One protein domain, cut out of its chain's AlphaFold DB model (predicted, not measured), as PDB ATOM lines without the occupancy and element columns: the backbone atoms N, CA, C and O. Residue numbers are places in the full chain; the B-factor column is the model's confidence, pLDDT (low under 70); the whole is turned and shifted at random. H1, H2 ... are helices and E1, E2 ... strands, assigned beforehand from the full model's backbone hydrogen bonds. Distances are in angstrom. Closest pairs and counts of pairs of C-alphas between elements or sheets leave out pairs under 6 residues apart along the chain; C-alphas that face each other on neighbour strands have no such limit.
ATOM      1  N   SER A   4     647.518 466.372 453.358       65.12
ATOM      2  CA  SER A   4     646.058 466.406 453.219       65.12
ATOM      3  C   SER A   4     645.590 465.882 451.854       65.12
ATOM      4  O   SER A   4     644.626 465.123 451.787       65.12
ATOM      5  N   ASP A   5     646.295 466.225 450.773       63.38
ATOM      6  CA  ASP A   5     645.928 465.833 449.403       63.38
ATOM      7  C   ASP A   5     646.219 464.345 449.141       63.38
ATOM      8  O   ASP A   5     645.445 463.650 448.485       63.38
ATOM      9  N   GLU A   6     647.316 463.825 449.703       61.47
ATOM     10  CA  GLU A   6     647.675 462.400 449.616       61.47
ATOM     11  C   GLU A   6     646.657 461.496 450.323       61.47
ATOM     12  O   GLU A   6     646.308 460.429 449.810       61.47
ATOM     13  N   ALA A   7     646.141 461.934 451.477       65.19
ATOM     14  CA  ALA A   7     645.056 461.239 452.162       65.19
ATOM     15  C   ALA A   7     643.782 461.197 451.297       65.19
ATOM     16  O   ALA A   7     643.103 460.172 451.276       65.19
ATOM     17  N   SER A   8     643.501 462.253 450.520       82.56
ATOM     18  CA  SER A   8     642.344 462.306 449.613       82.56
ATOM     19  C   SER A   8     642.454 461.300 448.463       82.56
ATOM     20  O   SER A   8     641.539 460.503 448.254       82.56
ATOM     21  N   ILE A   9     643.594 461.258 447.760       87.88
ATOM     22  CA  ILE A   9     643.784 460.361 446.602       87.88
ATOM     23  C   ILE A   9     643.744 458.889 447.021       87.88
ATOM     24  O   ILE A   9     643.158 458.057 446.327       87.88
ATOM     25  N   LYS A  10     644.341 458.540 448.170       87.50
ATOM     26  CA  LYS A  10     644.306 457.160 448.673       87.50
ATOM     27  C   LYS A  10     642.871 456.700 448.945       87.50
ATOM     28  O   LYS A  10     642.520 455.568 448.610       87.50
ATOM     29  N   GLU A  11     642.041 457.562 449.526       91.06
ATOM     30  CA  GLU A  11     640.633 457.249 449.777       91.06
ATOM     31  C   GLU A  11     639.804 457.193 448.485       91.06
ATOM     32  O   GLU A  11     638.958 456.311 448.342       91.06
ATOM     33  N   GLU A  12     640.072 458.057 447.505       93.25
ATOM     34  CA  GLU A  12     639.450 457.972 446.175       93.25
ATOM     35  C   GLU A  12     639.810 456.672 445.452       93.25
ATOM     36  O   GLU A  12     638.929 455.997 444.919       93.25
ATOM     37  N   PHE A  13     641.076 456.257 445.505       92.06
ATOM     38  CA  PHE A  13     641.511 454.982 444.944       92.06
ATOM     39  C   PHE A  13     640.807 453.797 445.617       92.06
ATOM     40  O   PHE A  13     640.311 452.900 444.935       92.06
ATOM     41  N   LYS A  14     640.688 453.805 446.951       94.25
ATOM     42  CA  LYS A  14     639.925 452.778 447.679       94.25
ATOM     43  C   LYS A  14     638.470 452.721 447.219       94.25
ATOM     44  O   LYS A  14     637.952 451.629 446.988       94.25
ATOM     45  N   LYS A  15     637.813 453.877 447.072       95.12
ATOM     46  CA  LYS A  15     636.433 453.960 446.567       95.12
ATOM     47  C   LYS A  15     636.326 453.391 445.154       95.12
ATOM     48  O   LYS A  15     635.420 452.603 444.899       95.12
ATOM     49  N   LEU A  16     637.271 453.723 444.275       96.25
ATOM     50  CA  LEU A  16     637.315 453.215 442.906       96.25
ATOM     51  C   LEU A  16     637.441 451.686 442.869       96.25
ATOM     52  O   LEU A  16     636.651 451.024 442.201       96.25
ATOM     53  N   ILE A  17     638.387 451.106 443.612       96.25
ATOM     54  CA  ILE A  17     638.566 449.647 443.646       96.25
ATOM     55  C   ILE A  17     637.329 448.947 444.219       96.25
ATOM     56  O   ILE A  17     636.890 447.934 443.674       96.25
ATOM     57  N   LYS A  18     636.714 449.501 445.268       94.81
ATOM     58  CA  LYS A  18     635.464 448.958 445.819       94.81
ATOM     59  C   LYS A  18     634.316 449.029 444.813       94.81
ATOM     60  O   LYS A  18     633.571 448.061 444.693       94.81
ATOM     61  N   ALA A  19     634.204 450.117 444.050       97.06
ATOM     62  CA  ALA A  19     633.222 450.225 442.974       97.06
ATOM     63  C   ALA A  19     633.452 449.157 441.890       97.06
ATOM     64  O   ALA A  19     632.502 448.495 441.480       97.06
ATOM     65  N   ILE A  20     634.710 448.917 441.502       97.19
ATOM     66  CA  ILE A  20     635.066 447.827 440.581       97.19
ATOM     67  C   ILE A  20     634.637 446.472 441.155       97.19
ATOM     68  O   ILE A  20     634.037 445.675 440.441       97.19
ATOM     69  N   TYR A  21     634.888 446.207 442.442       96.12
ATOM     70  CA  TYR A  21     634.487 444.948 443.080       96.12
ATOM     71  C   TYR A  21     632.975 444.743 443.119       96.12
ATOM     72  O   TYR A  21     632.510 443.618 442.931       96.12
ATOM     73  N   THR A  22     632.207 445.816 443.297       96.88
ATOM     74  CA  THR A  22     630.742 445.778 443.241       96.88
ATOM     75  C   THR A  22     630.212 445.478 441.839       96.88
ATOM     76  O   THR A  22     629.098 444.983 441.728       96.88
ATOM     77  N   LEU A  23     630.982 445.720 440.774       97.44
ATOM     78  CA  LEU A  23     630.613 445.351 439.399       97.44
ATOM     79  C   LEU A  23     630.978 443.905 439.040       97.44
ATOM     80  O   LEU A  23     630.634 443.431 437.965       97.44
ATOM     81  N   LEU A  24     631.687 443.176 439.902       98.19
ATOM     82  CA  LEU A  24     632.083 441.810 439.578       98.19
ATOM     83  C   LEU A  24     630.872 440.868 439.569       98.19
ATOM     84  O   LEU A  24     629.996 440.977 440.434       98.19
ATOM     85  N   PRO A  25     630.846 439.863 438.676       98.19
ATOM     86  CA  PRO A  25     629.730 438.927 438.593       98.19
ATOM     87  C   PRO A  25     629.569 438.113 439.884       98.19
ATOM     88  O   PRO A  25     628.466 437.736 440.232       98.19
ATOM     89  N   SER A  26     630.597 437.923 440.712       97.44
ATOM     90  CA  SER A  26     630.396 437.275 442.019       97.44
ATOM     91  C   SER A  26     629.471 438.050 442.977       97.44
ATOM     92  O   SER A  26     629.004 437.470 443.956       97.44
ATOM     93  N   ARG A  27     629.188 439.336 442.711       96.44
ATOM     94  CA  ARG A  27     628.420 440.240 443.589       96.44
ATOM     95  C   ARG A  27     627.288 440.997 442.884       96.44
ATOM     96  O   ARG A  27     626.463 441.601 443.562       96.44
ATOM     97  N   ASN A  28     627.230 440.972 441.552       97.81
ATOM     98  CA  ASN A  28     626.302 441.781 440.761       97.81
ATOM     99  C   ASN A  28     625.558 440.947 439.714       97.81
ATOM    100  O   ASN A  28     626.171 440.482 438.756       97.81
ATOM    101  N   LYS A  29     624.236 440.804 439.865       96.25
ATOM    102  CA  LYS A  29     623.388 439.973 438.990       96.25
ATOM    103  C   LYS A  29     623.400 440.400 437.517       96.25
ATOM    104  O   LYS A  29     623.458 439.544 436.645       96.25
ATOM    105  N   VAL A  30     623.413 441.703 437.229       96.88
ATOM    106  CA  VAL A  30     623.485 442.201 435.840       96.88
ATOM    107  C   VAL A  30     624.791 441.750 435.186       96.88
ATOM    108  O   VAL A  30     624.802 441.231 434.073       96.88
ATOM    109  N   SER A  31     625.894 441.862 435.922       98.38
ATOM    110  CA  SER A  31     627.203 441.400 435.466       98.38
ATOM    111  C   SER A  31     627.263 439.875 435.358       98.38
ATOM    112  O   SER A  31     627.890 439.369 434.433       98.38
ATOM    113  N   GLN A  32     626.584 439.126 436.239       98.06
ATOM    114  CA  GLN A  32     626.436 437.668 436.097       98.06
ATOM    115  C   GLN A  32     625.772 437.306 434.776       98.06
ATOM    116  O   GLN A  32     626.344 436.525 434.016       98.06
ATOM    117  N   LEU A  33     624.613 437.902 434.484       97.81
ATOM    118  CA  LEU A  33     623.885 437.677 433.241       97.81
ATOM    119  C   LEU A  33     624.789 437.946 432.035       97.81
ATOM    120  O   LEU A  33     625.014 437.047 431.227       97.81
ATOM    121  N   ILE A  34     625.376 439.144 431.965       98.19
ATOM    122  CA  ILE A  34     626.255 439.566 430.866       98.19
ATOM    123  C   ILE A  34     627.425 438.591 430.670       98.19
ATOM    124  O   ILE A  34     627.746 438.209 429.542       98.19
ATOM    125  N   MET A  35     628.040 438.140 431.764       98.19
ATOM    126  CA  MET A  35     629.167 437.208 431.722       98.19
ATOM    127  C   MET A  35     628.778 435.797 431.261       98.19
ATOM    128  O   MET A  35     629.641 435.064 430.776       98.19
ATOM    129  N   LEU A  36     627.505 435.410 431.373       98.00
ATOM    130  CA  LEU A  36     627.003 434.131 430.868       98.00
ATOM    131  C   LEU A  36     626.564 434.197 429.397       98.00
ATOM    132  O   LEU A  36     626.520 433.156 428.734       98.00
ATOM    133  N   LEU A  37     626.298 435.389 428.850       97.69
ATOM    134  CA  LEU A  37     625.890 435.541 427.452       97.69
ATOM    135  C   LEU A  37     626.966 435.022 426.467       97.69
ATOM    136  O   LEU A  37     628.171 435.196 426.702       97.69
ATOM    137  N   PRO A  38     626.562 434.417 425.331       97.69
ATOM    138  CA  PRO A  38     625.178 434.256 424.883       97.69
ATOM    139  C   PRO A  38     624.453 433.073 425.540       97.69
ATOM    140  O   PRO A  38     625.068 432.031 425.799       97.69
ATOM    141  N   LEU A  39     623.144 433.240 425.753       97.31
ATOM    142  CA  LEU A  39     622.207 432.250 426.308       97.31
ATOM    143  C   LEU A  39     620.877 432.303 425.556       97.31
ATOM    144  O   LEU A  39     620.532 433.345 425.015       97.31
ATOM    145  N   LYS A  40     620.115 431.208 425.527       96.44
ATOM    146  CA  LYS A  40     618.720 431.265 425.064       96.44
ATOM    147  C   LYS A  40     617.860 432.046 426.056       96.44
ATOM    148  O   LYS A  40     618.142 432.010 427.249       96.44
ATOM    149  N   GLU A  41     616.800 432.685 425.573       94.06
ATOM    150  CA  GLU A  41     615.890 433.451 426.435       94.06
ATOM    151  C   GLU A  41     615.250 432.598 427.536       94.06
ATOM    152  O   GLU A  41     615.278 433.010 428.688       94.06
ATOM    153  N   GLU A  42     614.808 431.378 427.211       94.06
ATOM    154  CA  GLU A  42     614.274 430.406 428.183       94.06
ATOM    155  C   GLU A  42     615.238 430.169 429.361       94.06
ATOM    156  O   GLU A  42     614.836 430.159 430.515       94.06
ATOM    157  N   VAL A  43     616.545 430.109 429.088       95.38
ATOM    158  CA  VAL A  43     617.571 429.932 430.127       95.38
ATOM    159  C   VAL A  43     617.739 431.192 430.972       95.38
ATOM    160  O   VAL A  43     618.034 431.104 432.159       95.38
ATOM    161  N   ILE A  44     617.601 432.376 430.373       96.25
ATOM    162  CA  ILE A  44     617.676 433.635 431.123       96.25
ATOM    163  C   ILE A  44     616.451 433.757 432.025       96.25
ATOM    164  O   ILE A  44     616.612 434.135 433.179       96.25
ATOM    165  N   GLN A  45     615.269 433.388 431.533       94.69
ATOM    166  CA  GLN A  45     614.039 433.364 432.316       94.69
ATOM    167  C   GLN A  45     614.138 432.399 433.503       94.69
ATOM    168  O   GLN A  45     613.742 432.762 434.606       94.69
ATOM    169  N   ASP A  46     614.733 431.220 433.312       92.88
ATOM    170  CA  ASP A  46     614.950 430.264 434.403       92.88
ATOM    171  C   ASP A  46     615.945 430.789 435.455       92.88
ATOM    172  O   ASP A  46     615.759 430.593 436.657       92.88
ATOM    173  N   LEU A  47     617.024 431.452 435.020       93.19
ATOM    174  CA  LEU A  47     618.090 431.932 435.911       93.19
ATOM    175  C   LEU A  47     617.775 433.280 436.583       93.19
ATOM    176  O   LEU A  47     618.296 433.551 437.666       93.19
ATOM    177  N   TYR A  48     616.979 434.123 435.928       94.81
ATOM    178  CA  TYR A  48     616.642 435.491 436.336       94.81
ATOM    179  C   TYR A  48     615.149 435.774 436.087       94.81
ATOM    180  O   TYR A  48     614.817 436.671 435.300       94.81
ATOM    181  N   PRO A  49     614.236 435.018 436.725       94.44
ATOM    182  CA  PRO A  49     612.799 435.151 436.494       94.44
ATOM    183  C   PRO A  49     612.287 436.565 436.783       94.44
ATOM    184  O   PRO A  49     611.381 437.031 436.096       94.44
ATOM    185  N   GLU A  50     612.923 437.287 437.713       93.75
ATOM    186  CA  GLU A  50     612.562 438.661 438.075       93.75
ATOM    187  C   GLU A  50     612.638 439.654 436.902       93.75
ATOM    188  O   GLU A  50     611.984 440.691 436.933       93.75
ATOM    189  N   LEU A  51     613.425 439.359 435.859       92.69
ATOM    190  CA  LEU A  51     613.522 440.212 434.671       92.69
ATOM    191  C   LEU A  51     612.294 440.094 433.763       92.69
ATOM    192  O   LEU A  51     612.061 440.998 432.969       92.69
ATOM    193  N   PHE A  52     611.540 438.997 433.868       92.50
ATOM    194  CA  PHE A  52     610.407 438.668 432.995       92.50
ATOM    195  C   PHE A  52     609.049 438.841 433.683       92.50
ATOM    196  O   PHE A  52     608.019 438.581 433.063       92.50
ATOM    197  N   GLU A  53     609.026 439.276 434.945       92.94
ATOM    198  CA  GLU A  53     607.784 439.625 435.646       92.94
ATOM    199  C   GLU A  53     607.072 440.816 434.981       92.94
ATOM    200  O   GLU A  53     605.844 440.887 434.994       92.94
ATOM    201  N   ASP A  54     607.843 441.711 434.357       94.25
ATOM    202  CA  ASP A  54     607.367 442.874 433.612       94.25
ATOM    203  C   ASP A  54     608.022 442.915 432.219       94.25
ATOM    204  O   ASP A  54     609.237 443.073 432.071       94.25
ATOM    205  N   ILE A  55     607.193 442.763 431.183       91.88
ATOM    206  CA  ILE A  55     607.627 442.748 429.782       91.88
ATOM    207  C   ILE A  55     608.209 444.106 429.372       91.88
ATOM    208  O   ILE A  55     609.225 444.141 428.677       91.88
ATOM    209  N   GLU A  56     607.616 445.218 429.819       94.69
ATOM    210  CA  GLU A  56     608.113 446.559 429.488       94.69
ATOM    211  C   GLU A  56     609.490 446.778 430.122       94.69
ATOM    212  O   GLU A  56     610.413 447.286 429.476       94.69
ATOM    213  N   TYR A  57     609.669 446.311 431.361       94.44
ATOM    214  CA  TYR A  57     610.969 446.338 432.022       94.44
ATOM    215  C   TYR A  57     612.019 445.527 431.254       94.44
ATOM    216  O   TYR A  57     613.124 446.028 431.037       94.44
ATOM    217  N   TRP A  58     611.694 444.312 430.799       93.75
ATOM    218  CA  TRP A  58     612.608 443.486 430.001       93.75
ATOM    219  C   TRP A  58     613.040 444.180 428.702       93.75
ATOM    220  O   TRP A  58     614.226 444.185 428.357       93.75
ATOM    221  N   GLU A  59     612.108 444.817 427.990       93.94
ATOM    222  CA  GLU A  59     612.400 445.562 426.760       93.94
ATOM    223  C   GLU A  59     613.302 446.778 427.013       93.94
ATOM    224  O   GLU A  59     614.282 447.001 426.285       93.94
ATOM    225  N   MET A  60     613.025 447.539 428.076       95.69
ATOM    226  CA  MET A  60     613.866 448.659 428.503       95.69
ATOM    227  C   MET A  60     615.258 448.186 428.923       95.69
ATOM    228  O   MET A  60     616.259 448.790 428.535       95.69
ATOM    229  N   PHE A  61     615.333 447.095 429.684       94.94
ATOM    230  CA  PHE A  61     616.578 446.493 430.152       94.94
ATOM    231  C   PHE A  61     617.446 446.029 428.977       94.94
ATOM    232  O   PHE A  61     618.628 446.377 428.909       94.94
ATOM    233  N   ASN A  62     616.850 445.328 428.006       95.19
ATOM    234  CA  ASN A  62     617.524 444.922 426.773       95.19
ATOM    235  C   ASN A  62     618.061 446.126 426.001       95.19
ATOM    236  O   ASN A  62     619.228 446.138 425.612       95.19
ATOM    237  N   SER A  63     617.233 447.155 425.823       96.44
ATOM    238  CA  SER A  63     617.608 448.360 425.079       96.44
ATOM    239  C   SER A  63     618.736 449.133 425.768       96.44
ATOM    240  O   SER A  63     619.704 449.521 425.116       96.44
ATOM    241  N   ALA A  64     618.655 449.311 427.090       97.19
ATOM    242  CA  ALA A  64     619.657 450.027 427.877       97.19
ATOM    243  C   ALA A  64     621.019 449.319 427.879       97.19
ATOM    244  O   ALA A  64     622.064 449.968 427.836       97.19
ATOM    245  N   LEU A  65     621.014 447.985 427.924       97.06
ATOM    246  CA  LEU A  65     622.234 447.184 427.914       97.06
ATOM    247  C   LEU A  65     622.757 446.876 426.508       97.06
ATOM    248  O   LEU A  65     623.908 446.467 426.383       97.06
ATOM    249  N   GLY A  66     621.956 447.077 425.462       97.62
ATOM    250  CA  GLY A  66     622.302 446.688 424.095       97.62
ATOM    251  C   GLY A  66     622.230 445.174 423.874       97.62
ATOM    252  O   GLY A  66     623.081 444.602 423.196       97.62
ATOM    253  N   LEU A  67     621.246 444.496 424.460       97.62
ATOM    254  CA  LEU A  67     621.019 443.069 424.241       97.62
ATOM    255  C   LEU A  67     620.192 442.846 422.973       97.62
ATOM    256  O   LEU A  67     619.246 443.579 422.701       97.62
ATOM    257  N   TYR A  68     620.535 441.817 422.200       96.06
ATOM    258  CA  TYR A  68     619.798 441.470 420.986       96.06
ATOM    259  C   TYR A  68     619.631 439.962 420.835       96.06
ATOM    260  O   TYR A  68     620.496 439.177 421.227       96.06
ATOM    261  N   ARG A  69     618.512 439.547 420.237       96.62
ATOM    262  CA  ARG A  69     618.223 438.142 419.939       96.62
ATOM    263  C   ARG A  69     618.780 437.772 418.563       96.62
ATOM    264  O   ARG A  69     618.498 438.445 417.576       96.62
ATOM    265  N   SER A  70     619.563 436.699 418.486       95.62
ATOM    266  CA  SER A  70     620.026 436.121 417.223       95.62
ATOM    267  C   SER A  70     618.956 435.243 416.572       95.62
ATOM    268  O   SER A  70     617.957 434.880 417.196       95.62
ATOM    269  N   SER A  71     619.184 434.850 415.316       92.12
ATOM    270  CA  SER A  71     618.303 433.930 414.581       92.12
ATOM    271  C   SER A  71     618.148 432.561 415.258       92.12
ATOM    272  O   SER A  71     617.128 431.906 415.083       92.12
ATOM    273  N   GLU A  72     619.123 432.144 416.071       91.38
ATOM    274  CA  GLU A  72     619.078 430.907 416.863       91.38
ATOM    275  C   GLU A  72     618.301 431.056 418.187       91.38
ATOM    276  O   GLU A  72     618.304 430.143 419.013       91.38
ATOM    277  N   GLY A  73     617.689 432.218 418.440       92.06
ATOM    278  CA  GLY A  73     616.947 432.493 419.672       92.06
ATOM    279  C   GLY A  73     617.829 432.736 420.900       92.06
ATOM    280  O   GLY A  73     617.338 432.711 422.029       92.06
ATOM    281  N   LYS A  74     619.134 432.968 420.711       96.62
ATOM    282  CA  LYS A  74     620.047 433.338 421.800       96.62
ATOM    283  C   LYS A  74     620.086 434.847 421.961       96.62
ATOM    284  O   LYS A  74     620.135 435.570 420.973       96.62
ATOM    285  N   ILE A  75     620.125 435.317 423.194       97.62
ATOM    286  CA  ILE A  75     620.425 436.699 423.536       97.62
ATOM    287  C   ILE A  75     621.941 436.880 423.544       97.62
ATOM    288  O   ILE A  75     622.681 436.093 424.141       97.62
ATOM    289  N   HIS A  76     622.397 437.913 422.852       97.81
ATOM    290  CA  HIS A  76     623.784 438.336 422.745       97.81
ATOM    291  C   HIS A  76     623.936 439.744 423.317       97.81
ATOM    292  O   HIS A  76     622.981 440.516 423.368       97.81
ATOM    293  N   ALA A  77     625.155 440.064 423.742       97.31
ATOM    294  CA  ALA A  77     625.522 441.402 424.172       97.31
ATOM    295  C   ALA A  77     626.028 442.225 422.981       97.31
ATOM    296  O   ALA A  77     626.752 441.715 422.129       97.31
ATOM    297  N   SER A  78     625.668 443.502 422.959       96.56
ATOM    298  CA  SER A  78     626.289 444.559 422.164       96.56
ATOM    299  C   SER A  78     626.314 445.843 423.001       96.56
ATOM    300  O   SER A  78     625.743 445.885 424.091       96.56
ATOM    301  N   GLY A  79     626.993 446.892 422.535       96.06
ATOM    302  CA  GLY A  79     626.990 448.190 423.217       96.06
ATOM    303  C   GLY A  79     627.488 448.110 424.665       96.06
ATOM    304  O   GLY A  79     628.609 447.668 424.916       96.06
ATOM    305  N   LEU A  80     626.664 448.557 425.621       97.69
ATOM    306  CA  LEU A  80     627.050 448.663 427.032       97.69
ATOM    307  C   LEU A  80     627.363 447.301 427.664       97.69
ATOM    308  O   LEU A  80     628.349 447.187 428.390       97.69
ATOM    309  N   ALA A  81     626.557 446.274 427.390       98.12
ATOM    310  CA  ALA A  81     626.781 444.941 427.936       98.12
ATOM    311  C   ALA A  81     628.107 444.346 427.455       98.12
ATOM    312  O   ALA A  81     628.837 443.756 428.249       98.12
ATOM    313  N   ASP A  82     628.437 444.533 426.177       98.12
ATOM    314  CA  ASP A  82     629.682 444.023 425.600       98.12
ATOM    315  C   ASP A  82     630.899 444.777 426.159       98.12
ATOM    316  O   ASP A  82     631.843 444.166 426.662       98.12
ATOM    317  N   ALA A  83     630.816 446.110 426.241       98.44
ATOM    318  CA  ALA A  83     631.851 446.932 426.866       98.44
ATOM    319  C   ALA A  83     632.074 446.577 428.350       98.44
ATOM    320  O   ALA A  83     633.215 446.513 428.817       98.44
ATOM    321  N   LEU A  84     630.999 446.318 429.102       98.19
ATOM    322  CA  LEU A  84     631.092 445.895 430.499       98.19
ATOM    323  C   LEU A  84     631.704 444.494 430.623       98.19
ATOM    324  O   LEU A  84     632.532 444.266 431.506       98.19
ATOM    325  N   LYS A  85     631.343 443.567 429.731       98.19
ATOM    326  CA  LYS A  85     631.934 442.226 429.673       98.19
ATOM    327  C   LYS A  85     633.444 442.295 429.451       98.19
ATOM    328  O   LYS A  85     634.202 441.667 430.193       98.19
ATOM    329  N   ASP A  86     633.885 443.095 428.488       98.38
ATOM    330  CA  ASP A  86     635.305 443.302 428.196       98.38
ATOM    331  C   ASP A  86     636.046 443.954 429.360       98.38
ATOM    332  O   ASP A  86     637.139 443.513 429.738       98.38
ATOM    333  N   PHE A  87     635.429 444.954 429.991       98.44
ATOM    334  CA  PHE A  87     635.964 445.574 431.194       98.44
ATOM    335  C   PHE A  87     636.168 444.546 432.317       98.44
ATOM    336  O   PHE A  87     637.269 444.440 432.861       98.44
ATOM    337  N   ILE A  88     635.152 443.734 432.632       98.44
ATOM    338  CA  ILE A  88     635.236 442.691 433.666       98.44
ATOM    339  C   ILE A  88     636.317 441.662 433.317       98.44
ATOM    340  O   ILE A  88     637.131 441.318 434.177       98.44
ATOM    341  N   ASN A  89     636.386 441.213 432.062       97.56
ATOM    342  CA  ASN A  89     637.429 440.293 431.603       97.56
ATOM    343  C   ASN A  89     638.831 440.885 431.787       97.56
ATOM    344  O   ASN A  89     639.758 440.183 432.199       97.56
ATOM    345  N   ARG A  90     639.001 442.188 431.545       98.06
ATOM    346  CA  ARG A  90     640.275 442.867 431.791       98.06
ATOM    347  C   ARG A  90     640.611 442.930 433.279       98.06
ATOM    348  O   ARG A  90     641.761 442.692 433.647       98.06
ATOM    349  N   ILE A  91     639.626 443.190 434.137       97.94
ATOM    350  CA  ILE A  91     639.804 443.137 435.594       97.94
ATOM    351  C   ILE A  91     640.194 441.727 436.046       97.94
ATOM    352  O   ILE A  91     641.118 441.589 436.848       97.94
ATOM    353  N   PHE A  92     639.570 440.679 435.500       97.06
ATOM    354  CA  PHE A  92     639.965 439.294 435.760       97.06
ATOM    355  C   PHE A  92     641.424 439.051 435.386       97.06
ATOM    356  O   PHE A  92     642.176 438.542 436.208       97.06
ATOM    357  N   GLN A  93     641.854 439.467 434.192       95.62
ATOM    358  CA  GLN A  93     643.241 439.306 433.747       95.62
ATOM    359  C   GLN A  93     644.242 440.007 434.675       95.62
ATOM    360  O   GLN A  93     645.258 439.409 435.026       95.62
ATOM    361  N   ILE A  94     643.954 441.244 435.091       96.50
ATOM    362  CA  ILE A  94     644.834 442.026 435.974       96.50
ATOM    363  C   ILE A  94     644.901 441.392 437.367       96.50
ATOM    364  O   ILE A  94     645.983 441.136 437.887       96.50
ATOM    365  N   LEU A  95     643.746 441.110 437.974       96.56
ATOM    366  CA  LEU A  95     643.662 440.605 439.348       96.56
ATOM    367  C   LEU A  95     643.937 439.104 439.463       96.56
ATOM    368  O   LEU A  95     644.001 438.560 440.565       96.56
ATOM    369  N   ARG A  96     644.149 438.416 438.344       94.00
ATOM    370  CA  ARG A  96     644.705 437.064 438.344       94.00
ATOM    371  C   ARG A  96     646.146 437.060 438.865       94.00
ATOM    372  O   ARG A  96     646.522 436.131 439.577       94.00
ATOM    373  N   ASP A  97     646.928 438.092 438.554       95.31
ATOM    374  CA  ASP A  97     648.314 438.218 439.002       95.31
ATOM    375  C   ASP A  97     648.377 438.607 440.491       95.31
ATOM    376  O   ASP A  97     647.809 439.601 440.954       95.31
ATOM    377  N   GLU A  98     649.081 437.782 441.264       95.38
ATOM    378  CA  GLU A  98     649.269 437.965 442.698       95.38
ATOM    379  C   GLU A  98     649.999 439.265 443.046       95.38
ATOM    380  O   GLU A  98     649.678 439.871 444.065       95.38
ATOM    381  N   LYS A  99     650.908 439.751 442.193       97.00
ATOM    382  CA  LYS A  99     651.621 441.017 442.419       97.00
ATOM    383  C   LYS A  99     650.661 442.202 442.417       97.00
ATOM    384  O   LYS A  99     650.733 443.051 443.306       97.00
ATOM    385  N   TYR A 100     649.733 442.238 441.461       96.62
ATOM    386  CA  TYR A 100     648.711 443.284 441.397       96.62
ATOM    387  C   TYR A 100     647.759 443.199 442.590       96.62
ATOM    388  O   TYR A 100     647.480 444.220 443.222       96.62
ATOM    389  N   ARG A 101     647.320 441.989 442.964       96.94
ATOM    390  CA  ARG A 101     646.493 441.798 444.167       96.94
ATOM    391  C   ARG A 101     647.217 442.216 445.441       96.94
ATOM    392  O   ARG A 101     646.606 442.877 446.272       96.94
ATOM    393  N   ALA A 102     648.497 441.889 445.602       97.31
ATOM    394  CA  ALA A 102     649.286 442.286 446.767       97.31
ATOM    395  C   ALA A 102     649.426 443.814 446.859       97.31
ATOM    396  O   ALA A 102     649.208 444.386 447.928       97.31
ATOM    397  N   ALA A 103     649.697 444.487 445.736       95.94
ATOM    398  CA  ALA A 103     649.775 445.945 445.679       95.94
ATOM    399  C   ALA A 103     648.436 446.611 446.040       95.94
ATOM    400  O   ALA A 103     648.397 447.517 446.874       95.94
ATOM    401  N   ILE A 104     647.326 446.127 445.473       95.69
ATOM    402  CA  ILE A 104     645.987 446.617 445.819       95.69
ATOM    403  C   ILE A 104     645.686 446.340 447.292       95.69
ATOM    404  O   ILE A 104     645.209 447.233 447.986       95.69
ATOM    405  N   SER A 105     646.035 445.157 447.802       95.81
ATOM    406  CA  SER A 105     645.806 444.797 449.205       95.81
ATOM    407  C   SER A 105     646.512 445.753 450.165       95.81
ATOM    408  O   SER A 105     645.916 446.219 451.133       95.81
ATOM    409  N   ALA A 106     647.765 446.113 449.868       94.56
ATOM    410  CA  ALA A 106     648.529 447.073 450.660       94.56
ATOM    411  C   ALA A 106     647.901 448.481 450.651       94.56
ATOM    412  O   ALA A 106     647.909 449.175 451.670       94.56
ATOM    413  N   LEU A 107     647.327 448.905 449.519       91.19
ATOM    414  CA  LEU A 107     646.650 450.200 449.401       91.19
ATOM    415  C   LEU A 107     645.303 450.225 450.131       91.19
ATOM    416  O   LEU A 107     644.981 451.222 450.787       91.19
ATOM    417  N   LEU A 108     644.534 449.137 450.035       92.12
ATOM    418  CA  LEU A 108     643.234 449.011 450.688       92.12
ATOM    419  C   LEU A 108     643.358 448.783 452.202       92.12
ATOM    420  O   LEU A 108     642.537 449.305 452.955       92.12
ATOM    421  N   GLY A 109     644.390 448.059 452.642       92.06
ATOM    422  CA  GLY A 109     644.506 447.542 454.009       92.06
ATOM    423  C   GLY A 109     643.717 446.246 454.245       92.06
ATOM    424  O   GLY A 109     643.486 445.879 455.390       92.06
ATOM    425  N   GLU A 110     643.296 445.562 453.179       93.69
ATOM    426  CA  GLU A 110     642.540 444.304 453.214       93.69
ATOM    427  C   GLU A 110     642.973 443.393 452.058       93.69
ATOM    428  O   GLU A 110     643.572 443.860 451.092       93.69
ATOM    429  N   ILE A 111     642.695 442.090 452.140       93.88
ATOM    430  CA  ILE A 111     643.116 441.137 451.105       93.88
ATOM    431  C   ILE A 111     642.266 441.326 449.842       93.88
ATOM    432  O   ILE A 111     641.055 441.126 449.853       93.88
ATOM    433  N   SER A 112     642.926 441.653 448.732       94.44
ATOM    434  CA  SER A 112     642.327 441.722 447.402       94.44
ATOM    435  C   SER A 112     642.003 440.311 446.882       94.44
ATOM    436  O   SER A 112     642.910 439.467 446.789       94.44
ATOM    437  N   PRO A 113     640.737 440.020 446.532       94.00
ATOM    438  CA  PRO A 113     640.348 438.697 446.064       94.00
ATOM    439  C   PRO A 113     640.851 438.422 444.642       94.00
ATOM    440  O   PRO A 113     641.178 439.336 443.888       94.00
ATOM    441  N   ASN A 114     640.862 437.143 444.248       96.75
ATOM    442  CA  ASN A 114     640.925 436.772 442.834       96.75
ATOM    443  C   ASN A 114     639.481 436.699 442.294       96.75
ATOM    444  O   ASN A 114     638.773 435.735 442.602       96.75
TER     445      ASN A 114
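Overview. This is residues 4 to 114 of the 208 residues of an uncharacterized protein of Staphylothermus hellenicus (strain DSM 12710 / JCM 10830 / BK20S6-10-b1 / P8) (UniProt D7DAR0). A long, loose model has a small lobe at one end, where the strand hairpin E1 and E2 has the short helices H2, H3 and H4 round it, and an open frame at the other, where H1, H5 and H6 make a rough triangle. H5 leads out of the lobe to H6, and the first turns of H1, residues 4 to 9, stick out freely. The printed part has 111 residues, mostly helix, in the order H1, H2, H3, H4, E1, E2, H5, H6, and the two strands make one antiparallel sheet. It is loose, with a radius of gyration of the C-alphas of 17.3 A, and elongated, spanning 53 by 27 by 22 A.

Along the chain. H1, residues 4 to 22, begins at C-alpha 4, (646.058, 466.406, 453.219), and is 27.6 A long. H2 is residues 29 to 36, H3 residues 41 to 47, and H4 residues 55 to 65, 15.4 A long. E1, residues 67 to 69, and E2, residues 74 to 77, follow. H5, residues 79 to 96, begins at C-alpha 79, (626.990, 448.190, 423.217), and is 25.8 A long. H6, residues 98 to 108, is 14.9 A long and ends at C-alpha 108, (643.234, 449.011, 450.688).

Arrangement. E1 and E2 are an antiparallel hairpin; N 68 and O 76 are 3.0 A apart and N 76 and O 68 2.8 A, within hydrogen-bond range. Residues 39 to 40 pair with residues 74 to 75 of E2, antiparallel. The closest C-alphas of H3 and E2, Glu 41 and Lys 74, are 6.2 A apart. H2 and H3 are close but not clearly touching, Leu 33 and Ile 44 being closest with C-alphas 7.7 A apart. H5 touches H2 with residues 81 to 85 alone, about perpendicular at 83 degrees; the closest C-alphas, Met 35 and Lys 85, are 6.1 A apart. H4 and H5 touch only at their ends, where the C-alphas of Leu 65 and Ala 81, the closest, are 5.1 A apart. H5 and H6 are close but not clearly touching, about perpendicular at 80 degrees; their closest C-alphas, Leu 95 and Arg 101, are 5.7 A apart. H6 and H1 only just touch, with 3 pairs of C-alphas within 8 A; Lys 14 and Leu 108 are closest, 5.8 A. H1 and H5 are near each other, with 5 pairs of C-alphas within 10 A. In H1 to H6 every O i to N i+4 pair is within hydrogen-bond range.

Size, cuts and confidence. The two C-alphas farthest apart, those of Ser 4 and Ser 71, are 57.6 A apart. The printed part has no cut, and no link is long. The mean pLDDT of the printed part is 94.4; residues 4 to 7 are under 70.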